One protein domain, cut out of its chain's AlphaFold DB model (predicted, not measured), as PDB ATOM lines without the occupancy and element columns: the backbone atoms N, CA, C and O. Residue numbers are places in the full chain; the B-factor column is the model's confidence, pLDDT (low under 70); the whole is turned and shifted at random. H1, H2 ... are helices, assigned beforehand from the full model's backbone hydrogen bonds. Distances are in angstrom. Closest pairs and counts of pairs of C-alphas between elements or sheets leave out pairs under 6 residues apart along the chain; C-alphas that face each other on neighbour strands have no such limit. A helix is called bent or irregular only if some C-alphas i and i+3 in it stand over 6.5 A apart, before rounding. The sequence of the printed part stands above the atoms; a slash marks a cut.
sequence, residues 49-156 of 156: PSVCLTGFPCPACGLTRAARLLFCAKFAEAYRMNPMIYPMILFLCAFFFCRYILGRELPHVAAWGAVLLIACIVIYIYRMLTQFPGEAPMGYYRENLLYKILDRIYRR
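What this domain is: This is residues 49 to 156 of the 156 residues of an uncharacterized protein of Lachnospiraceae bacterium 9_1_43BFAA (UniProt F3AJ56). Two long helices, H4 and H5, make a helical hairpin at one end of a drawn-out model; a shorter hairpin, H2 and H3, sits near the open end of the long one, with H2 crossing its direction. At the other end H1 lies beside the beginning of H6, and residues 148 to 156 stick out as a free tip that adds to the length. The printed part has 108 residues with six named helices, H1 to H6 in chain order, and no named strand; its class is all helix. It is loose, with a radius of gyration of the C-alphas of 17.7 A, and spans 64 by 27 by 24 A.

Where its parts are: Find C-alpha 49 at (215.620, 177.817, 159.898), where H1 begins and runs to residue 54. H2 follows as residues 59 to 71, 18.9 A from first to last C-alpha, and H3 as residues 75 to 81. Look next at C-alpha 85, at (195.659, 173.205, 158.281): from there H4 runs 24.3 A to residue 102; it is neither bent nor irregular, but only just, since C-alphas 99 and 102 are 6.1 A apart. H5, the longest helix, takes residues 109 to 131 over 31.9 A. H6 takes residues 145 to 154 over 14.1 A and ends at C-alpha 154, at (235.160, 163.820, 159.609).

How they stand to each other: Begin at H2, the hub, which touches three helices. With H3 it forms a hairpin at a shallow tilt of 14 degrees, opposite ways; their closest C-alphas, of Ala 66 and Ala 78, are 4.5 A apart. H2 only just touches H4, with 3 pairs of C-alphas within 8 A, the closest being Leu 63 and Ile 85 at 5.9 A; at 72 degrees they are only just about perpendicular. H2 only just touches H5 too, with 3 such pairs, through Pro 59 alone, whose C-alpha is 5.8 A from that of Tyr 124; they are about perpendicular at 78 degrees. H4 and H5 form a hairpin at a shallow tilt of 12 degrees, opposite ways, and only just touch, with 3 such pairs; the closest C-alphas are those of Met 88 and Leu 116, 7.0 A apart. H1 touches H6 at a shallow tilt of 23 degrees, the same way, with the C-alphas of Leu 53 and Leu 145 closest at 5.2 A. H1 and H2 are apart, as are H5 and H6. In each of the six helices every backbone O i to N i+4 pair is within hydrogen-bond range.

The domain as a whole: Look for the two C-alphas farthest apart at Leu 102 and Arg 156, 64.3 A from each other. The printed part has no cut and ends at the chain's last residue. The link from H5 to H6, residues 132 to 144, is long. Mean pLDDT of the printed part is 78.1; values under 70 stand at residues 49 to 56, 131 to 143, 145, 147, and 155 to 156.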
ATOM      1  N   PRO A  49     214.295 177.749 159.275       64.81
ATOM      2  CA  PRO A  49     215.620 177.817 159.898       64.81
ATOM      3  C   PRO A  49     216.013 176.499 160.555       64.81
ATOM      4  O   PRO A  49     217.161 176.085 160.442       64.81
ATOM      5  N   SER A  50     215.058 175.791 161.164       65.94
ATOM      6  CA  SER A  50     215.314 174.496 161.799       65.94
ATOM      7  C   SER A  50     215.756 173.443 160.786       65.94
ATOM      8  O   SER A  50     216.683 172.689 161.063       65.94
ATOM      9  N   VAL A  51     215.153 173.429 159.593       68.81
ATOM     10  CA  VAL A  51     215.535 172.506 158.516       68.81
ATOM     11  C   VAL A  51     216.922 172.860 157.981       68.81
ATOM     12  O   VAL A  51     217.736 171.962 157.800       68.81
ATOM     13  N   CYS A  52     217.222 174.151 157.797       66.00
ATOM     14  CA  CYS A  52     218.546 174.585 157.341       66.00
ATOM     15  C   CYS A  52     219.655 174.234 158.348       66.00
ATOM     16  O   CYS A  52     220.706 173.726 157.960       66.00
ATOM     17  N   LEU A  53     219.420 174.469 159.646       61.72
ATOM     18  CA  LEU A  53     220.424 174.236 160.686       61.72
ATOM     19  C   LEU A  53     220.565 172.752 161.042       61.72
ATOM     20  O   LEU A  53     221.679 172.251 161.124       61.72
ATOM     21  N   THR A  54     219.446 172.061 161.264       66.25
ATOM     22  CA  THR A  54     219.426 170.734 161.908       66.25
ATOM     23  C   THR A  54     218.888 169.613 161.021       66.25
ATOM     24  O   THR A  54     219.031 168.449 161.368       66.25
ATOM     25  N   GLY A  55     218.241 169.930 159.895       67.06
ATOM     26  CA  GLY A  55     217.593 168.940 159.029       67.06
ATOM     27  C   GLY A  55     216.263 168.390 159.544       67.06
ATOM     28  O   GLY A  55     215.602 167.651 158.812       67.06
ATOM     29  N   PHE A  56     215.839 168.758 160.759       68.75
ATOM     30  CA  PHE A  56     214.584 168.286 161.341       68.75
ATOM     31  C   PHE A  56     213.371 169.098 160.849       68.75
ATOM     32  O   PHE A  56     213.400 170.340 160.864       68.75
ATOM     33  N   PRO A  57     212.281 168.421 160.435       70.19
ATOM     34  CA  PRO A  57     211.026 169.084 160.100       70.19
ATOM     35  C   PRO A  57     210.421 169.696 161.368       70.19
ATOM     36  O   PRO A  57     210.384 169.042 162.397       70.19
ATOM     37  N   CYS A  58     209.930 170.936 161.321       72.06
ATOM     38  CA  CYS A  58     209.223 171.545 162.456       72.06
ATOM     39  C   CYS A  58     207.698 171.552 162.222       72.06
ATOM     40  O   CYS A  58     207.257 171.533 161.063       72.06
ATOM     41  N   PRO A  59     206.871 171.632 163.287       72.44
ATOM     42  CA  PRO A  59     205.409 171.606 163.166       72.44
ATOM     43  C   PRO A  59     204.866 172.739 162.282       72.44
ATOM     44  O   PRO A  59     203.920 172.538 161.516       72.44
ATOM     45  N   ALA A  60     205.508 173.909 162.326       73.19
ATOM     46  CA  ALA A  60     205.126 175.068 161.525       73.19
ATOM     47  C   ALA A  60     205.424 174.876 160.028       73.19
ATOM     48  O   ALA A  60     204.619 175.257 159.183       73.19
ATOM     49  N   CYS A  61     206.537 174.235 159.671       74.56
ATOM     50  CA  CYS A  61     206.937 174.076 158.272       74.56
ATOM     51  C   CYS A  61     206.040 173.074 157.519       74.56
ATOM     52  O   CYS A  61     205.784 173.255 156.325       74.56
ATOM     53  N   GLY A  62     205.457 172.093 158.222       76.25
ATOM     54  CA  GLY A  62     204.375 171.255 157.691       76.25
ATOM     55  C   GLY A  62     203.085 172.041 157.420       76.25
ATOM     56  O   GLY A  62     202.476 171.871 156.365       76.25
ATOM     57  N   LEU A  63     202.709 172.944 158.332       80.50
ATOM     58  CA  LEU A  63     201.570 173.862 158.180       80.50
ATOM     59  C   LEU A  63     201.751 174.803 156.983       80.50
ATOM     60  O   LEU A  63     200.853 174.910 156.155       80.50
ATOM     61  N   THR A  64     202.919 175.429 156.832       80.38
ATOM     62  CA  THR A  64     203.204 176.354 155.721       80.38
ATOM     63  C   THR A  64     203.153 175.655 154.360       80.38
ATOM     64  O   THR A  64     202.610 176.195 153.395       80.38
ATOM     65  N   ARG A  65     203.673 174.422 154.261       78.81
ATOM     66  CA  ARG A  65     203.583 173.622 153.027       78.81
ATOM     67  C   ARG A  65     202.145 173.188 152.731       78.81
ATOM     68  O   ARG A  65     201.723 173.277 151.580       78.81
ATOM     69  N   ALA A  66     201.393 172.772 153.751       85.56
ATOM     70  CA  ALA A  66     199.975 172.444 153.609       85.56
ATOM     71  C   ALA A  66     199.149 173.672 153.183       85.56
ATOM     72  O   ALA A  66     198.303 173.557 152.301       85.56
ATOM     73  N   ALA A  67     199.451 174.857 153.726       85.12
ATOM     74  CA  ALA A  67     198.823 176.114 153.333       85.12
ATOM     75  C   ALA A  67     199.054 176.413 151.847       85.12
ATOM     76  O   ALA A  67     198.103 176.699 151.125       85.12
ATOM     77  N   ARG A  68     200.297 176.283 151.357       84.31
ATOM     78  CA  ARG A  68     200.621 176.475 149.932       84.31
ATOM     79  C   ARG A  68     199.821 175.525 149.035       84.31
ATOM     80  O   ARG A  68     199.288 175.965 148.024       84.31
ATOM     81  N   LEU A  69     199.704 174.250 149.414       86.19
ATOM     82  CA  LEU A  69     198.892 173.272 148.679       86.19
ATOM     83  C   LEU A  69     197.406 173.642 148.678       86.19
ATOM     84  O   LEU A  69     196.750 173.522 147.645       86.19
ATOM     85  N   LEU A  70     196.894 174.140 149.803       88.50
ATOM     86  CA  LEU A  70     195.519 174.613 149.893       88.50
ATOM     87  C   LEU A  70     195.274 175.827 148.982       88.50
ATOM     88  O   LEU A  70     194.266 175.859 148.282       88.50
ATOM     89  N   PHE A  71     196.215 176.778 148.921       85.88
ATOM     90  CA  PHE A  71     196.154 177.910 147.985       85.88
ATOM     91  C   PHE A  71     196.221 177.475 146.516       85.88
ATOM     92  O   PHE A  71     195.612 178.113 145.664       85.88
ATOM     93  N   CYS A  72     196.899 176.367 146.213       89.06
ATOM     94  CA  CYS A  72     196.883 175.745 144.887       89.06
ATOM     95  C   CYS A  72     195.626 174.890 144.621       89.06
ATOM     96  O   CYS A  72     195.625 174.118 143.667       89.06
ATOM     97  N   ALA A  73     194.586 174.976 145.463       88.62
ATOM     98  CA  ALA A  73     193.364 174.166 145.394       88.62
ATOM     99  C   ALA A  73     193.599 172.639 145.453       88.62
ATOM    100  O   ALA A  73     192.744 171.842 145.067       88.62
ATOM    101  N   LYS A  74     194.745 172.197 145.988       90.44
ATOM    102  CA  LYS A  74     195.100 170.780 146.148       90.44
ATOM    103  C   LYS A  74     194.707 170.267 147.532       90.44
ATOM    104  O   LYS A  74     195.558 169.951 148.365       90.44
ATOM    105  N   PHE A  75     193.404 170.167 147.788       88.81
ATOM    106  CA  PHE A  75     192.858 169.809 149.105       88.81
ATOM    107  C   PHE A  75     193.330 168.432 149.606       88.81
ATOM    108  O   PHE A  75     193.785 168.310 150.739       88.81
ATOM    109  N   ALA A  76     193.307 167.401 148.756       87.50
ATOM    110  CA  ALA A  76     193.735 166.056 149.151       87.50
ATOM    111  C   ALA A  76     195.232 165.988 149.513       87.50
ATOM    112  O   ALA A  76     195.627 165.298 150.453       87.50
ATOM    113  N   GLU A  77     196.085 166.721 148.790       84.12
ATOM    114  CA  GLU A  77     197.508 166.824 149.125       84.12
ATOM    115  C   GLU A  77     197.720 167.629 150.416       84.12
ATOM    116  O   GLU A  77     198.526 167.228 151.253       84.12
ATOM    117  N   ALA A  78     196.962 168.711 150.627       86.25
ATOM    118  CA  ALA A  78     197.029 169.516 151.847       86.25
ATOM    119  C   ALA A  78     196.644 168.710 153.102       86.25
ATOM    120  O   ALA A  78     197.347 168.788 154.111       86.25
ATOM    121  N   TYR A  79     195.591 167.886 153.023       84.94
ATOM    122  CA  TYR A  79     195.170 167.003 154.115       84.94
ATOM    123  C   TYR A  79     196.238 165.961 154.462       84.94
ATOM    124  O   TYR A  79     196.585 165.800 155.632       84.94
ATOM    125  N   ARG A  80     196.816 165.301 153.448       82.94
ATOM    126  CA  ARG A  80     197.916 164.339 153.646       82.94
ATOM    127  C   ARG A  80     199.156 164.999 154.253       82.94
ATOM    128  O   ARG A  80     199.854 164.389 155.062       82.94
ATOM    129  N   MET A  81     199.412 166.256 153.890       78.75
ATOM    130  CA  MET A  81     200.542 167.021 154.398       78.75
ATOM    131  C   MET A  81     200.367 167.357 155.885       78.75
ATOM    132  O   MET A  81     201.188 166.965 156.722       78.75
ATOM    133  N   ASN A  82     199.291 168.063 156.241       82.44
ATOM    134  CA  ASN A  82     198.962 168.329 157.634       82.44
ATOM    135  C   ASN A  82     197.457 168.593 157.818       82.44
ATOM    136  O   ASN A  82     196.991 169.674 157.450       82.44
ATOM    137  N   PRO A  83     196.698 167.682 158.451       83.75
ATOM    138  CA  PRO A  83     195.258 167.856 158.635       83.75
ATOM    139  C   PRO A  83     194.904 169.044 159.545       83.75
ATOM    140  O   PRO A  83     193.802 169.579 159.441       83.75
ATOM    141  N   MET A  84     195.834 169.527 160.383       84.38
ATOM    142  CA  MET A  84     195.621 170.717 161.222       84.38
ATOM    143  C   MET A  84     195.510 172.022 160.424       84.38
ATOM    144  O   MET A  84     195.117 173.047 160.981       84.38
ATOM    145  N   ILE A  85     195.796 172.009 159.116       86.38
ATOM    146  CA  ILE A  85     195.659 173.205 158.281       86.38
ATOM    147  C   ILE A  85     194.210 173.706 158.207       86.38
ATOM    148  O   ILE A  85     193.980 174.913 158.203       86.38
ATOM    149  N   TYR A  86     193.232 172.796 158.211       87.06
ATOM    150  CA  TYR A  86     191.811 173.130 158.119       87.06
ATOM    151  C   TYR A  86     191.271 173.844 159.360       87.06
ATOM    152  O   TYR A  86     190.751 174.950 159.202       87.06
ATOM    153  N   PRO A  87     191.401 173.292 160.587       87.81
ATOM    154  CA  PRO A  87     190.938 173.996 161.778       87.81
ATOM    155  C   PRO A  87     191.693 175.311 161.982       87.81
ATOM    156  O   PRO A  87     191.090 176.296 162.401       87.81
ATOM    157  N   MET A  88     192.980 175.373 161.620       86.31
ATOM    158  CA  MET A  88     193.751 176.605 161.757       86.31
ATOM    159  C   MET A  88     193.293 177.698 160.785       86.31
ATOM    160  O   MET A  88     193.135 178.848 161.190       86.31
ATOM    161  N   ILE A  89     193.032 177.360 159.518       87.31
ATOM    162  CA  ILE A  89     192.507 178.325 158.543       87.31
ATOM    163  C   ILE A  89     191.086 178.741 158.891       87.31
ATOM    164  O   ILE A  89     190.779 179.925 158.809       87.31
ATOM    165  N   LEU A  90     190.243 177.814 159.346       89.25
ATOM    166  CA  LEU A  90     188.895 178.145 159.797       89.25
ATOM    167  C   LEU A  90     188.929 179.137 160.969       89.25
ATOM    168  O   LEU A  90     188.208 180.133 160.950       89.25
ATOM    169  N   PHE A  91     189.806 178.904 161.948       87.81
ATOM    170  CA  PHE A  91     190.003 179.808 163.077       87.81
ATOM    171  C   PHE A  91     190.501 181.188 162.634       87.81
ATOM    172  O   PHE A  91     189.955 182.202 163.066       87.81
ATOM    173  N   LEU A  92     191.483 181.240 161.726       86.75
ATOM    174  CA  LEU A  92     191.965 182.500 161.157       86.75
ATOM    175  C   LEU A  92     190.843 183.235 160.417       86.75
ATOM    176  O   LEU A  92     190.609 184.409 160.688       86.75
ATOM    177  N   CYS A  93     190.105 182.560 159.534       87.94
ATOM    178  CA  CYS A  93     188.979 183.144 158.808       87.94
ATOM    179  C   CYS A  93     187.909 183.696 159.757       87.94
ATOM    180  O   CYS A  93     187.466 184.826 159.565       87.94
ATOM    181  N   ALA A  94     187.534 182.950 160.799       86.56
ATOM    182  CA  ALA A  94     186.581 183.405 161.809       86.56
ATOM    183  C   ALA A  94     187.104 184.628 162.579       86.56
ATOM    184  O   ALA A  94     186.379 185.607 162.757       86.56
ATOM    185  N   PHE A  95     188.380 184.617 162.972       86.38
ATOM    186  CA  PHE A  95     189.025 185.752 163.626       86.38
ATOM    187  C   PHE A  95     189.012 187.005 162.739       86.38
ATOM    188  O   PHE A  95     188.561 188.063 163.181       86.38
ATOM    189  N   PHE A  96     189.435 186.889 161.474       83.31
ATOM    190  CA  PHE A  96     189.422 187.995 160.515       83.31
ATOM    191  C   PHE A  96     187.997 188.497 160.251       83.31
ATOM    192  O   PHE A  96     187.762 189.705 160.242       83.31
ATOM    193  N   PHE A  97     187.031 187.593 160.095       85.12
ATOM    194  CA  PHE A  97     185.630 187.947 159.880       85.12
ATOM    195  C   PHE A  97     185.059 188.730 161.071       85.12
ATOM    196  O   PHE A  97     184.512 189.821 160.901       85.12
ATOM    197  N   CYS A  98     185.248 188.243 162.298       83.31
ATOM    198  CA  CYS A  98     184.757 188.925 163.492       83.31
ATOM    199  C   CYS A  98     185.439 190.283 163.718       83.31
ATOM    200  O   CYS A  98     184.760 191.277 163.983       83.31
ATOM    201  N   ARG A  99     186.763 190.343 163.530       80.31
ATOM    202  CA  ARG A  99     187.572 191.554 163.713       80.31
ATOM    203  C   ARG A  99     187.242 192.635 162.682       80.31
ATOM    204  O   ARG A  99     187.021 193.786 163.055       80.31
ATOM    205  N   TYR A 100     187.238 192.287 161.395       75.12
ATOM    206  CA  TYR A 100     187.168 193.270 160.311       75.12
ATOM    207  C   TYR A 100     185.743 193.536 159.830       75.12
ATOM    208  O   TYR A 100     185.434 194.688 159.535       75.12
ATOM    209  N   ILE A 101     184.871 192.523 159.793       77.44
ATOM    210  CA  ILE A 101     183.496 192.673 159.292       77.44
ATOM    211  C   ILE A 101     182.552 193.016 160.445       77.44
ATOM    212  O   ILE A 101     181.852 194.022 160.381       77.44
ATOM    213  N   LEU A 102     182.563 192.248 161.537       78.44
ATOM    214  CA  LEU A 102     181.658 192.515 162.668       78.44
ATOM    215  C   LEU A 102     182.179 193.615 163.605       78.44
ATOM    216  O   LEU A 102     181.401 194.169 164.380       78.44
ATOM    217  N   GLY A 103     183.478 193.932 163.562       73.62
ATOM    218  CA  GLY A 103     184.098 194.892 164.478       73.62
ATOM    219  C   GLY A 103     184.084 194.440 165.941       73.62
ATOM    220  O   GLY A 103     184.189 195.283 166.830       73.62
ATOM    221  N   ARG A 104     183.924 193.136 166.196       77.06
ATOM    222  CA  ARG A 104     183.901 192.540 167.536       77.06
ATOM    223  C   ARG A 104     185.179 191.751 167.777       77.06
ATOM    224  O   ARG A 104     185.760 191.182 166.853       77.06
ATOM    225  N   GLU A 105     185.604 191.697 169.031       76.38
ATOM    226  CA  GLU A 105     186.671 190.788 169.433       76.38
ATOM    227  C   GLU A 105     186.105 189.375 169.563       76.38
ATOM    228  O   GLU A 105     184.999 189.178 170.071       76.38
ATOM    229  N   LEU A 106     186.843 188.389 169.051       77.06
ATOM    230  CA  LEU A 106     186.457 186.995 169.201       77.06
ATOM    231  C   LEU A 106     186.674 186.618 170.677       77.06
ATOM    232  O   LEU A 106     187.817 186.690 171.148       77.06
ATOM    233  N   PRO A 107     185.622 186.245 171.428       76.25
ATOM    234  CA  PRO A 107     185.792 185.890 172.825       76.25
ATOM    235  C   PRO A 107     186.762 184.709 172.916       76.25
ATOM    236  O   PRO A 107     186.658 183.744 172.162       76.25
ATOM    237  N   HIS A 108     187.709 184.791 173.852       84.31
ATOM    238  CA  HIS A 108     188.647 183.705 174.148       84.31
ATOM    239  C   HIS A 108     189.574 183.341 172.971       84.31
ATOM    240  O   HIS A 108     190.073 182.219 172.901       84.31
ATOM    241  N   VAL A 109     189.856 184.284 172.060       84.56
ATOM    242  CA  VAL A 109     190.771 184.070 170.921       84.56
ATOM    243  C   VAL A 109     192.123 183.489 171.347       84.56
ATOM    244  O   VAL A 109     192.622 182.565 170.714       84.56
ATOM    245  N   ALA A 110     192.692 183.982 172.450       83.12
ATOM    246  CA  ALA A 110     193.968 183.502 172.964       83.12
ATOM    247  C   ALA A 110     193.880 182.042 173.440       83.12
ATOM    248  O   ALA A 110     194.783 181.258 173.165       83.12
ATOM    249  N   ALA A 111     192.775 181.661 174.092       87.38
ATOM    250  CA  ALA A 111     192.556 180.293 174.552       87.38
ATOM    251  C   ALA A 111     192.386 179.332 173.367       87.38
ATOM    252  O   ALA A 111     193.059 178.307 173.308       87.38
ATOM    253  N   TRP A 112     191.562 179.691 172.377       86.19
ATOM    254  CA  TRP A 112     191.395 178.894 171.157       86.19
ATOM    255  C   TRP A 112     192.699 178.762 170.363       86.19
ATOM    256  O   TRP A 112     193.044 177.667 169.922       86.19
ATOM    257  N   GLY A 113     193.464 179.851 170.240       85.94
ATOM    258  CA  GLY A 113     194.790 179.830 169.626       85.94
ATOM    259  C   GLY A 113     195.766 178.911 170.369       85.94
ATOM    260  O   GLY A 113     196.469 178.126 169.734       85.94
ATOM    261  N   ALA A 114     195.767 178.946 171.704       86.88
ATOM    262  CA  ALA A 114     196.596 178.069 172.527       86.88
ATOM    263  C   ALA A 114     196.209 176.591 172.370       86.88
ATOM    264  O   ALA A 114     197.088 175.751 172.196       86.88
ATOM    265  N   VAL A 115     194.912 176.265 172.354       90.00
ATOM    266  CA  VAL A 115     194.430 174.890 172.133       90.00
ATOM    267  C   VAL A 115     194.888 174.360 170.775       90.00
ATOM    268  O   VAL A 115     195.410 173.249 170.698       90.00
ATOM    269  N   LEU A 116     194.758 175.154 169.706       87.44
ATOM    270  CA  LEU A 116     195.211 174.763 168.366       87.44
ATOM    271  C   LEU A 116     196.730 174.567 168.299       87.44
ATOM    272  O   LEU A 116     197.204 173.632 167.650       87.44
ATOM    273  N   LEU A 117     197.491 175.421 168.985       86.19
ATOM    274  CA  LEU A 117     198.943 175.302 169.068       86.19
ATOM    275  C   LEU A 117     199.354 174.021 169.803       86.19
ATOM    276  O   LEU A 117     200.191 173.271 169.301       86.19
ATOM    277  N   ILE A 118     198.738 173.739 170.954       88.31
ATOM    278  CA  ILE A 118     198.986 172.520 171.732       88.31
ATOM    279  C   ILE A 118     198.622 171.290 170.897       88.31
ATOM    280  O   ILE A 118     199.431 170.370 170.792       88.31
ATOM    281  N   ALA A 119     197.464 171.289 170.234       86.62
ATOM    282  CA  ALA A 119     197.053 170.202 169.350       86.62
ATOM    283  C   ALA A 119     198.064 169.972 168.212       86.62
ATOM    284  O   ALA A 119     198.436 168.829 167.939       86.62
ATOM    285  N   CYS A 120     198.577 171.043 167.593       85.62
ATOM    286  CA  CYS A 120     199.641 170.947 166.592       85.62
ATOM    287  C   CYS A 120     200.917 170.308 167.150       85.62
ATOM    288  O   CYS A 120     201.507 169.459 166.484       85.62
ATOM    289  N   ILE A 121     201.344 170.699 168.355       85.44
ATOM    290  CA  ILE A 121     202.540 170.147 169.005       85.44
ATOM    291  C   ILE A 121     202.337 168.665 169.332       85.44
ATOM    292  O   ILE A 121     203.205 167.854 169.022       85.44
ATOM    293  N   VAL A 122     201.188 168.291 169.896       87.12
ATOM    294  CA  VAL A 122     200.872 166.898 170.246       87.12
ATOM    295  C   VAL A 122     200.855 166.009 169.003       87.12
ATOM    296  O   VAL A 122     201.507 164.967 168.986       87.12
ATOM    297  N   ILE A 123     200.180 166.436 167.931       83.56
ATOM    298  CA  ILE A 123     200.150 165.693 166.662       83.56
ATOM    299  C   ILE A 123     201.549 165.596 166.058       83.56
ATOM    300  O   ILE A 123     201.920 164.552 165.528       83.56
ATOM    301  N   TYR A 124     202.341 166.663 166.144       82.69
ATOM    302  CA  TYR A 124     203.724 166.645 165.691       82.69
ATOM    303  C   TYR A 124     204.569 165.633 166.472       82.69
ATOM    304  O   TYR A 124     205.240 164.827 165.838       82.69
ATOM    305  N   ILE A 125     204.494 165.614 167.808       83.31
ATOM    306  CA  ILE A 125     205.219 164.647 168.649       83.31
ATOM    307  C   ILE A 125     204.769 163.222 168.321       83.31
ATOM    308  O   ILE A 125     205.608 162.360 168.086       83.31
ATOM    309  N   TYR A 126     203.461 162.981 168.219       84.81
ATOM    310  CA  TYR A 126     202.925 161.676 167.831       84.81
ATOM    311  C   TYR A 126     203.477 161.208 166.475       84.81
ATOM    312  O   TYR A 126     203.968 160.086 166.347       84.81
ATOM    313  N   ARG A 127     203.464 162.083 165.460       78.62
ATOM    314  CA  ARG A 127     204.017 161.781 164.131       78.62
ATOM    315  C   ARG A 127     205.535 161.619 164.157       78.62
ATOM    316  O   ARG A 127     206.061 160.810 163.407       78.62
ATOM    317  N   MET A 128     206.235 162.354 165.017       78.94
ATOM    318  CA  MET A 128     207.680 162.229 165.187       78.94
ATOM    319  C   MET A 128     208.039 160.869 165.792       78.94
ATOM    320  O   MET A 128     208.994 160.250 165.358       78.94
ATOM    321  N   LEU A 129     207.261 160.360 166.747       78.25
ATOM    322  CA  LEU A 129     207.526 159.056 167.364       78.25
ATOM    323  C   LEU A 129     207.176 157.869 166.454       78.25
ATOM    324  O   LEU A 129     207.763 156.803 166.595       78.25
ATOM    325  N   THR A 130     206.219 158.040 165.539       75.88
ATOM    326  CA  THR A 130     205.680 156.941 164.715       75.88
ATOM    327  C   THR A 130     206.174 156.932 163.269       75.88
ATOM    328  O   THR A 130     206.242 155.870 162.661       75.88
ATOM    329  N   GLN A 131     206.491 158.097 162.697       69.62
ATOM    330  CA  GLN A 131     206.798 158.263 161.269       69.62
ATOM    331  C   GLN A 131     208.245 158.713 161.012       69.62
ATOM    332  O   GLN A 131     208.633 158.863 159.854       69.62
ATOM    333  N   PHE A 132     209.042 158.951 162.058       66.75
ATOM    334  CA  PHE A 132     210.457 159.297 161.929       66.75
ATOM    335  C   PHE A 132     211.344 158.046 162.054       66.75
ATOM    336  O   PHE A 132     211.111 157.250 162.964       66.75
ATOM    337  N   PRO A 133     212.409 157.889 161.245       56.12
ATOM    338  CA  PRO A 133     212.803 158.675 160.071       56.12
ATOM    339  C   PRO A 133     212.223 158.065 158.779       56.12
ATOM    340  O   PRO A 133     212.654 157.000 158.346       56.12
ATOM    341  N   GLY A 134     211.252 158.737 158.150       63.72
ATOM    342  CA  GLY A 134     210.501 158.198 157.004       63.72
ATOM    343  C   GLY A 134     210.221 159.218 155.895       63.72
ATOM    344  O   GLY A 134     210.860 160.264 155.817       63.72
ATOM    345  N   GLU A 135     209.275 158.909 155.001       61.66
ATOM    346  CA  GLU A 135     208.891 159.774 153.873       61.66
ATOM    347  C   GLU A 135     208.267 161.118 154.312       61.66
ATOM    348  O   GLU A 135     207.941 161.362 155.479       61.66
ATOM    349  N   ALA A 136     208.094 162.037 153.353       60.09
ATOM    350  CA  ALA A 136     207.443 163.319 153.602       60.09
ATOM    351  C   ALA A 136     206.065 163.118 154.278       60.09
ATOM    352  O   ALA A 136     205.276 162.296 153.818       60.09
ATOM    353  N   PRO A 137     205.730 163.887 155.333       60.31
ATOM    354  CA  PRO A 137     206.370 165.129 155.770       60.31
ATOM    355  C   PRO A 137     207.423 164.993 156.888       60.31
ATOM    356  O   PRO A 137     207.946 166.026 157.303       60.31
ATOM    357  N   MET A 138     207.753 163.783 157.356       59.62
ATOM    358  CA  MET A 138     208.697 163.540 158.467       59.62
ATOM    359  C   MET A 138     210.075 163.035 157.998       59.62
ATOM    360  O   MET A 138     210.734 162.245 158.676       59.62
ATOM    361  N   GLY A 139     210.528 163.518 156.839       63.88
ATOM    362  CA  GLY A 139     211.848 163.206 156.292       63.88
ATOM    363  C   GLY A 139     212.953 164.082 156.872       63.88
ATOM    364  O   GLY A 139     212.791 165.296 157.008       63.88
ATOM    365  N   TYR A 140     214.097 163.468 157.179       66.50
ATOM    366  CA  TYR A 140     215.312 164.187 157.553       66.50
ATOM    367  C   TYR A 140     215.970 164.802 156.311       66.50
ATOM    368  O   TYR A 140     216.340 164.099 155.368       66.50
ATOM    369  N   TYR A 141     216.134 166.123 156.310       68.56
ATOM    370  CA  TYR A 141     216.751 166.844 155.199       68.56
ATOM    371  C   TYR A 141     218.274 166.778 155.316       68.56
ATOM    372  O   TYR A 141     218.852 167.418 156.192       68.56
ATOM    373  N   ARG A 142     218.927 166.016 154.427       58.16
ATOM    374  CA  ARG A 142     220.389 165.798 154.449       58.16
ATOM    375  C   ARG A 142     221.225 166.997 153.994       58.16
ATOM    376  O   ARG A 142     222.399 167.071 154.332       58.16
ATOM    377  N   GLU A 143     220.622 167.964 153.311       63.31
ATOM    378  CA  GLU A 143     221.277 169.214 152.890       63.31
ATOM    379  C   GLU A 143     221.352 170.268 154.011       63.31
ATOM    380  O   GLU A 143     221.227 171.466 153.759       63.31
ATOM    381  N   ASN A 144     221.528 169.842 155.262       71.12
ATOM    382  CA  ASN A 144     221.598 170.752 156.401       71.12
ATOM    383  C   ASN A 144     223.042 171.158 156.735       71.12
ATOM    384  O   ASN A 144     224.013 170.459 156.419       71.12
ATOM    385  N   LEU A 145     223.184 172.323 157.365       66.50
ATOM    386  CA  LEU A 145     224.484 172.905 157.692       66.50
ATOM    387  C   LEU A 145     225.265 172.028 158.682       66.50
ATOM    388  O   LEU A 145     226.477 171.882 158.540       66.50
ATOM    389  N   LEU A 146     224.572 171.396 159.636       70.38
ATOM    390  CA  LEU A 146     225.167 170.486 160.614       70.38
ATOM    391  C   LEU A 146     225.861 169.290 159.946       70.38
ATOM    392  O   LEU A 146     226.998 168.973 160.282       70.38
ATOM    393  N   TYR A 147     225.218 168.673 158.956       69.25
ATOM    394  CA  TYR A 147     225.768 167.569 158.179       69.25
ATOM    395  C   TYR A 147     226.981 168.025 157.368       69.25
ATOM    396  O   TYR A 147     227.993 167.337 157.370       69.25
ATOM    397  N   LYS A 148     226.937 169.214 156.750       72.19
ATOM    398  CA  LYS A 148     228.081 169.775 156.004       72.19
ATOM    399  C   LYS A 148     229.283 170.088 156.900       72.19
ATOM    400  O   LYS A 148     230.421 169.891 156.478       72.19
ATOM    401  N   ILE A 149     229.048 170.563 158.123       75.56
ATOM    402  CA  ILE A 149     230.108 170.822 159.106       75.56
ATOM    403  C   ILE A 149     230.696 169.503 159.617       75.56
ATOM    404  O   ILE A 149     231.912 169.342 159.597       75.56
ATOM    405  N   LEU A 150     229.853 168.549 160.026       76.94
ATOM    406  CA  LEU A 150     230.290 167.232 160.504       76.94
ATOM    407  C   LEU A 150     231.052 166.461 159.429       76.94
ATOM    408  O   LEU A 150     232.112 165.915 159.705       76.94
ATOM    409  N   ASP A 151     230.551 166.473 158.198       76.62
ATOM    410  CA  ASP A 151     231.207 165.842 157.061       76.62
ATOM    411  C   ASP A 151     232.574 166.478 156.778       76.62
ATOM    412  O   ASP A 151     233.547 165.764 156.569       76.62
ATOM    413  N   ARG A 152     232.697 167.809 156.863       78.88
ATOM    414  CA  ARG A 152     233.985 168.505 156.710       78.88
ATOM    415  C   ARG A 152     234.964 168.246 157.860       78.88
ATOM    416  O   ARG A 152     236.168 168.288 157.625       78.88
ATOM    417  N   ILE A 153     234.470 168.001 159.074       80.50
ATOM    418  CA  ILE A 153     235.295 167.632 160.233       80.50
ATOM    419  C   ILE A 153     235.750 166.170 160.132       80.50
ATOM    420  O   ILE A 153     236.897 165.891 160.441       80.50
ATOM    421  N   TYR A 154     234.882 165.260 159.679       76.31
ATOM    422  CA  TYR A 154     235.160 163.820 159.609       76.31
ATOM    423  C   TYR A 154     235.911 163.391 158.334       76.31
ATOM    424  O   TYR A 154     236.520 162.329 158.305       76.31
ATOM    425  N   ARG A 155     235.872 164.198 157.260       67.38
ATOM    426  CA  ARG A 155     236.710 164.017 156.055       67.38
ATOM    427  C   ARG A 155     238.126 164.598 156.176       67.38
ATOM    428  O   ARG A 155     238.882 164.491 155.211       67.38
ATOM    429  N   ARG A 156     238.461 165.248 157.291       53.47
ATOM    430  CA  ARG A 156     239.846 165.574 157.658       53.47
ATOM    431  C   ARG A 156     240.444 164.432 158.459       53.47
ATOM    432  O   ARG A 156     241.662 164.228 158.290       53.47
TER     433      ARG A 156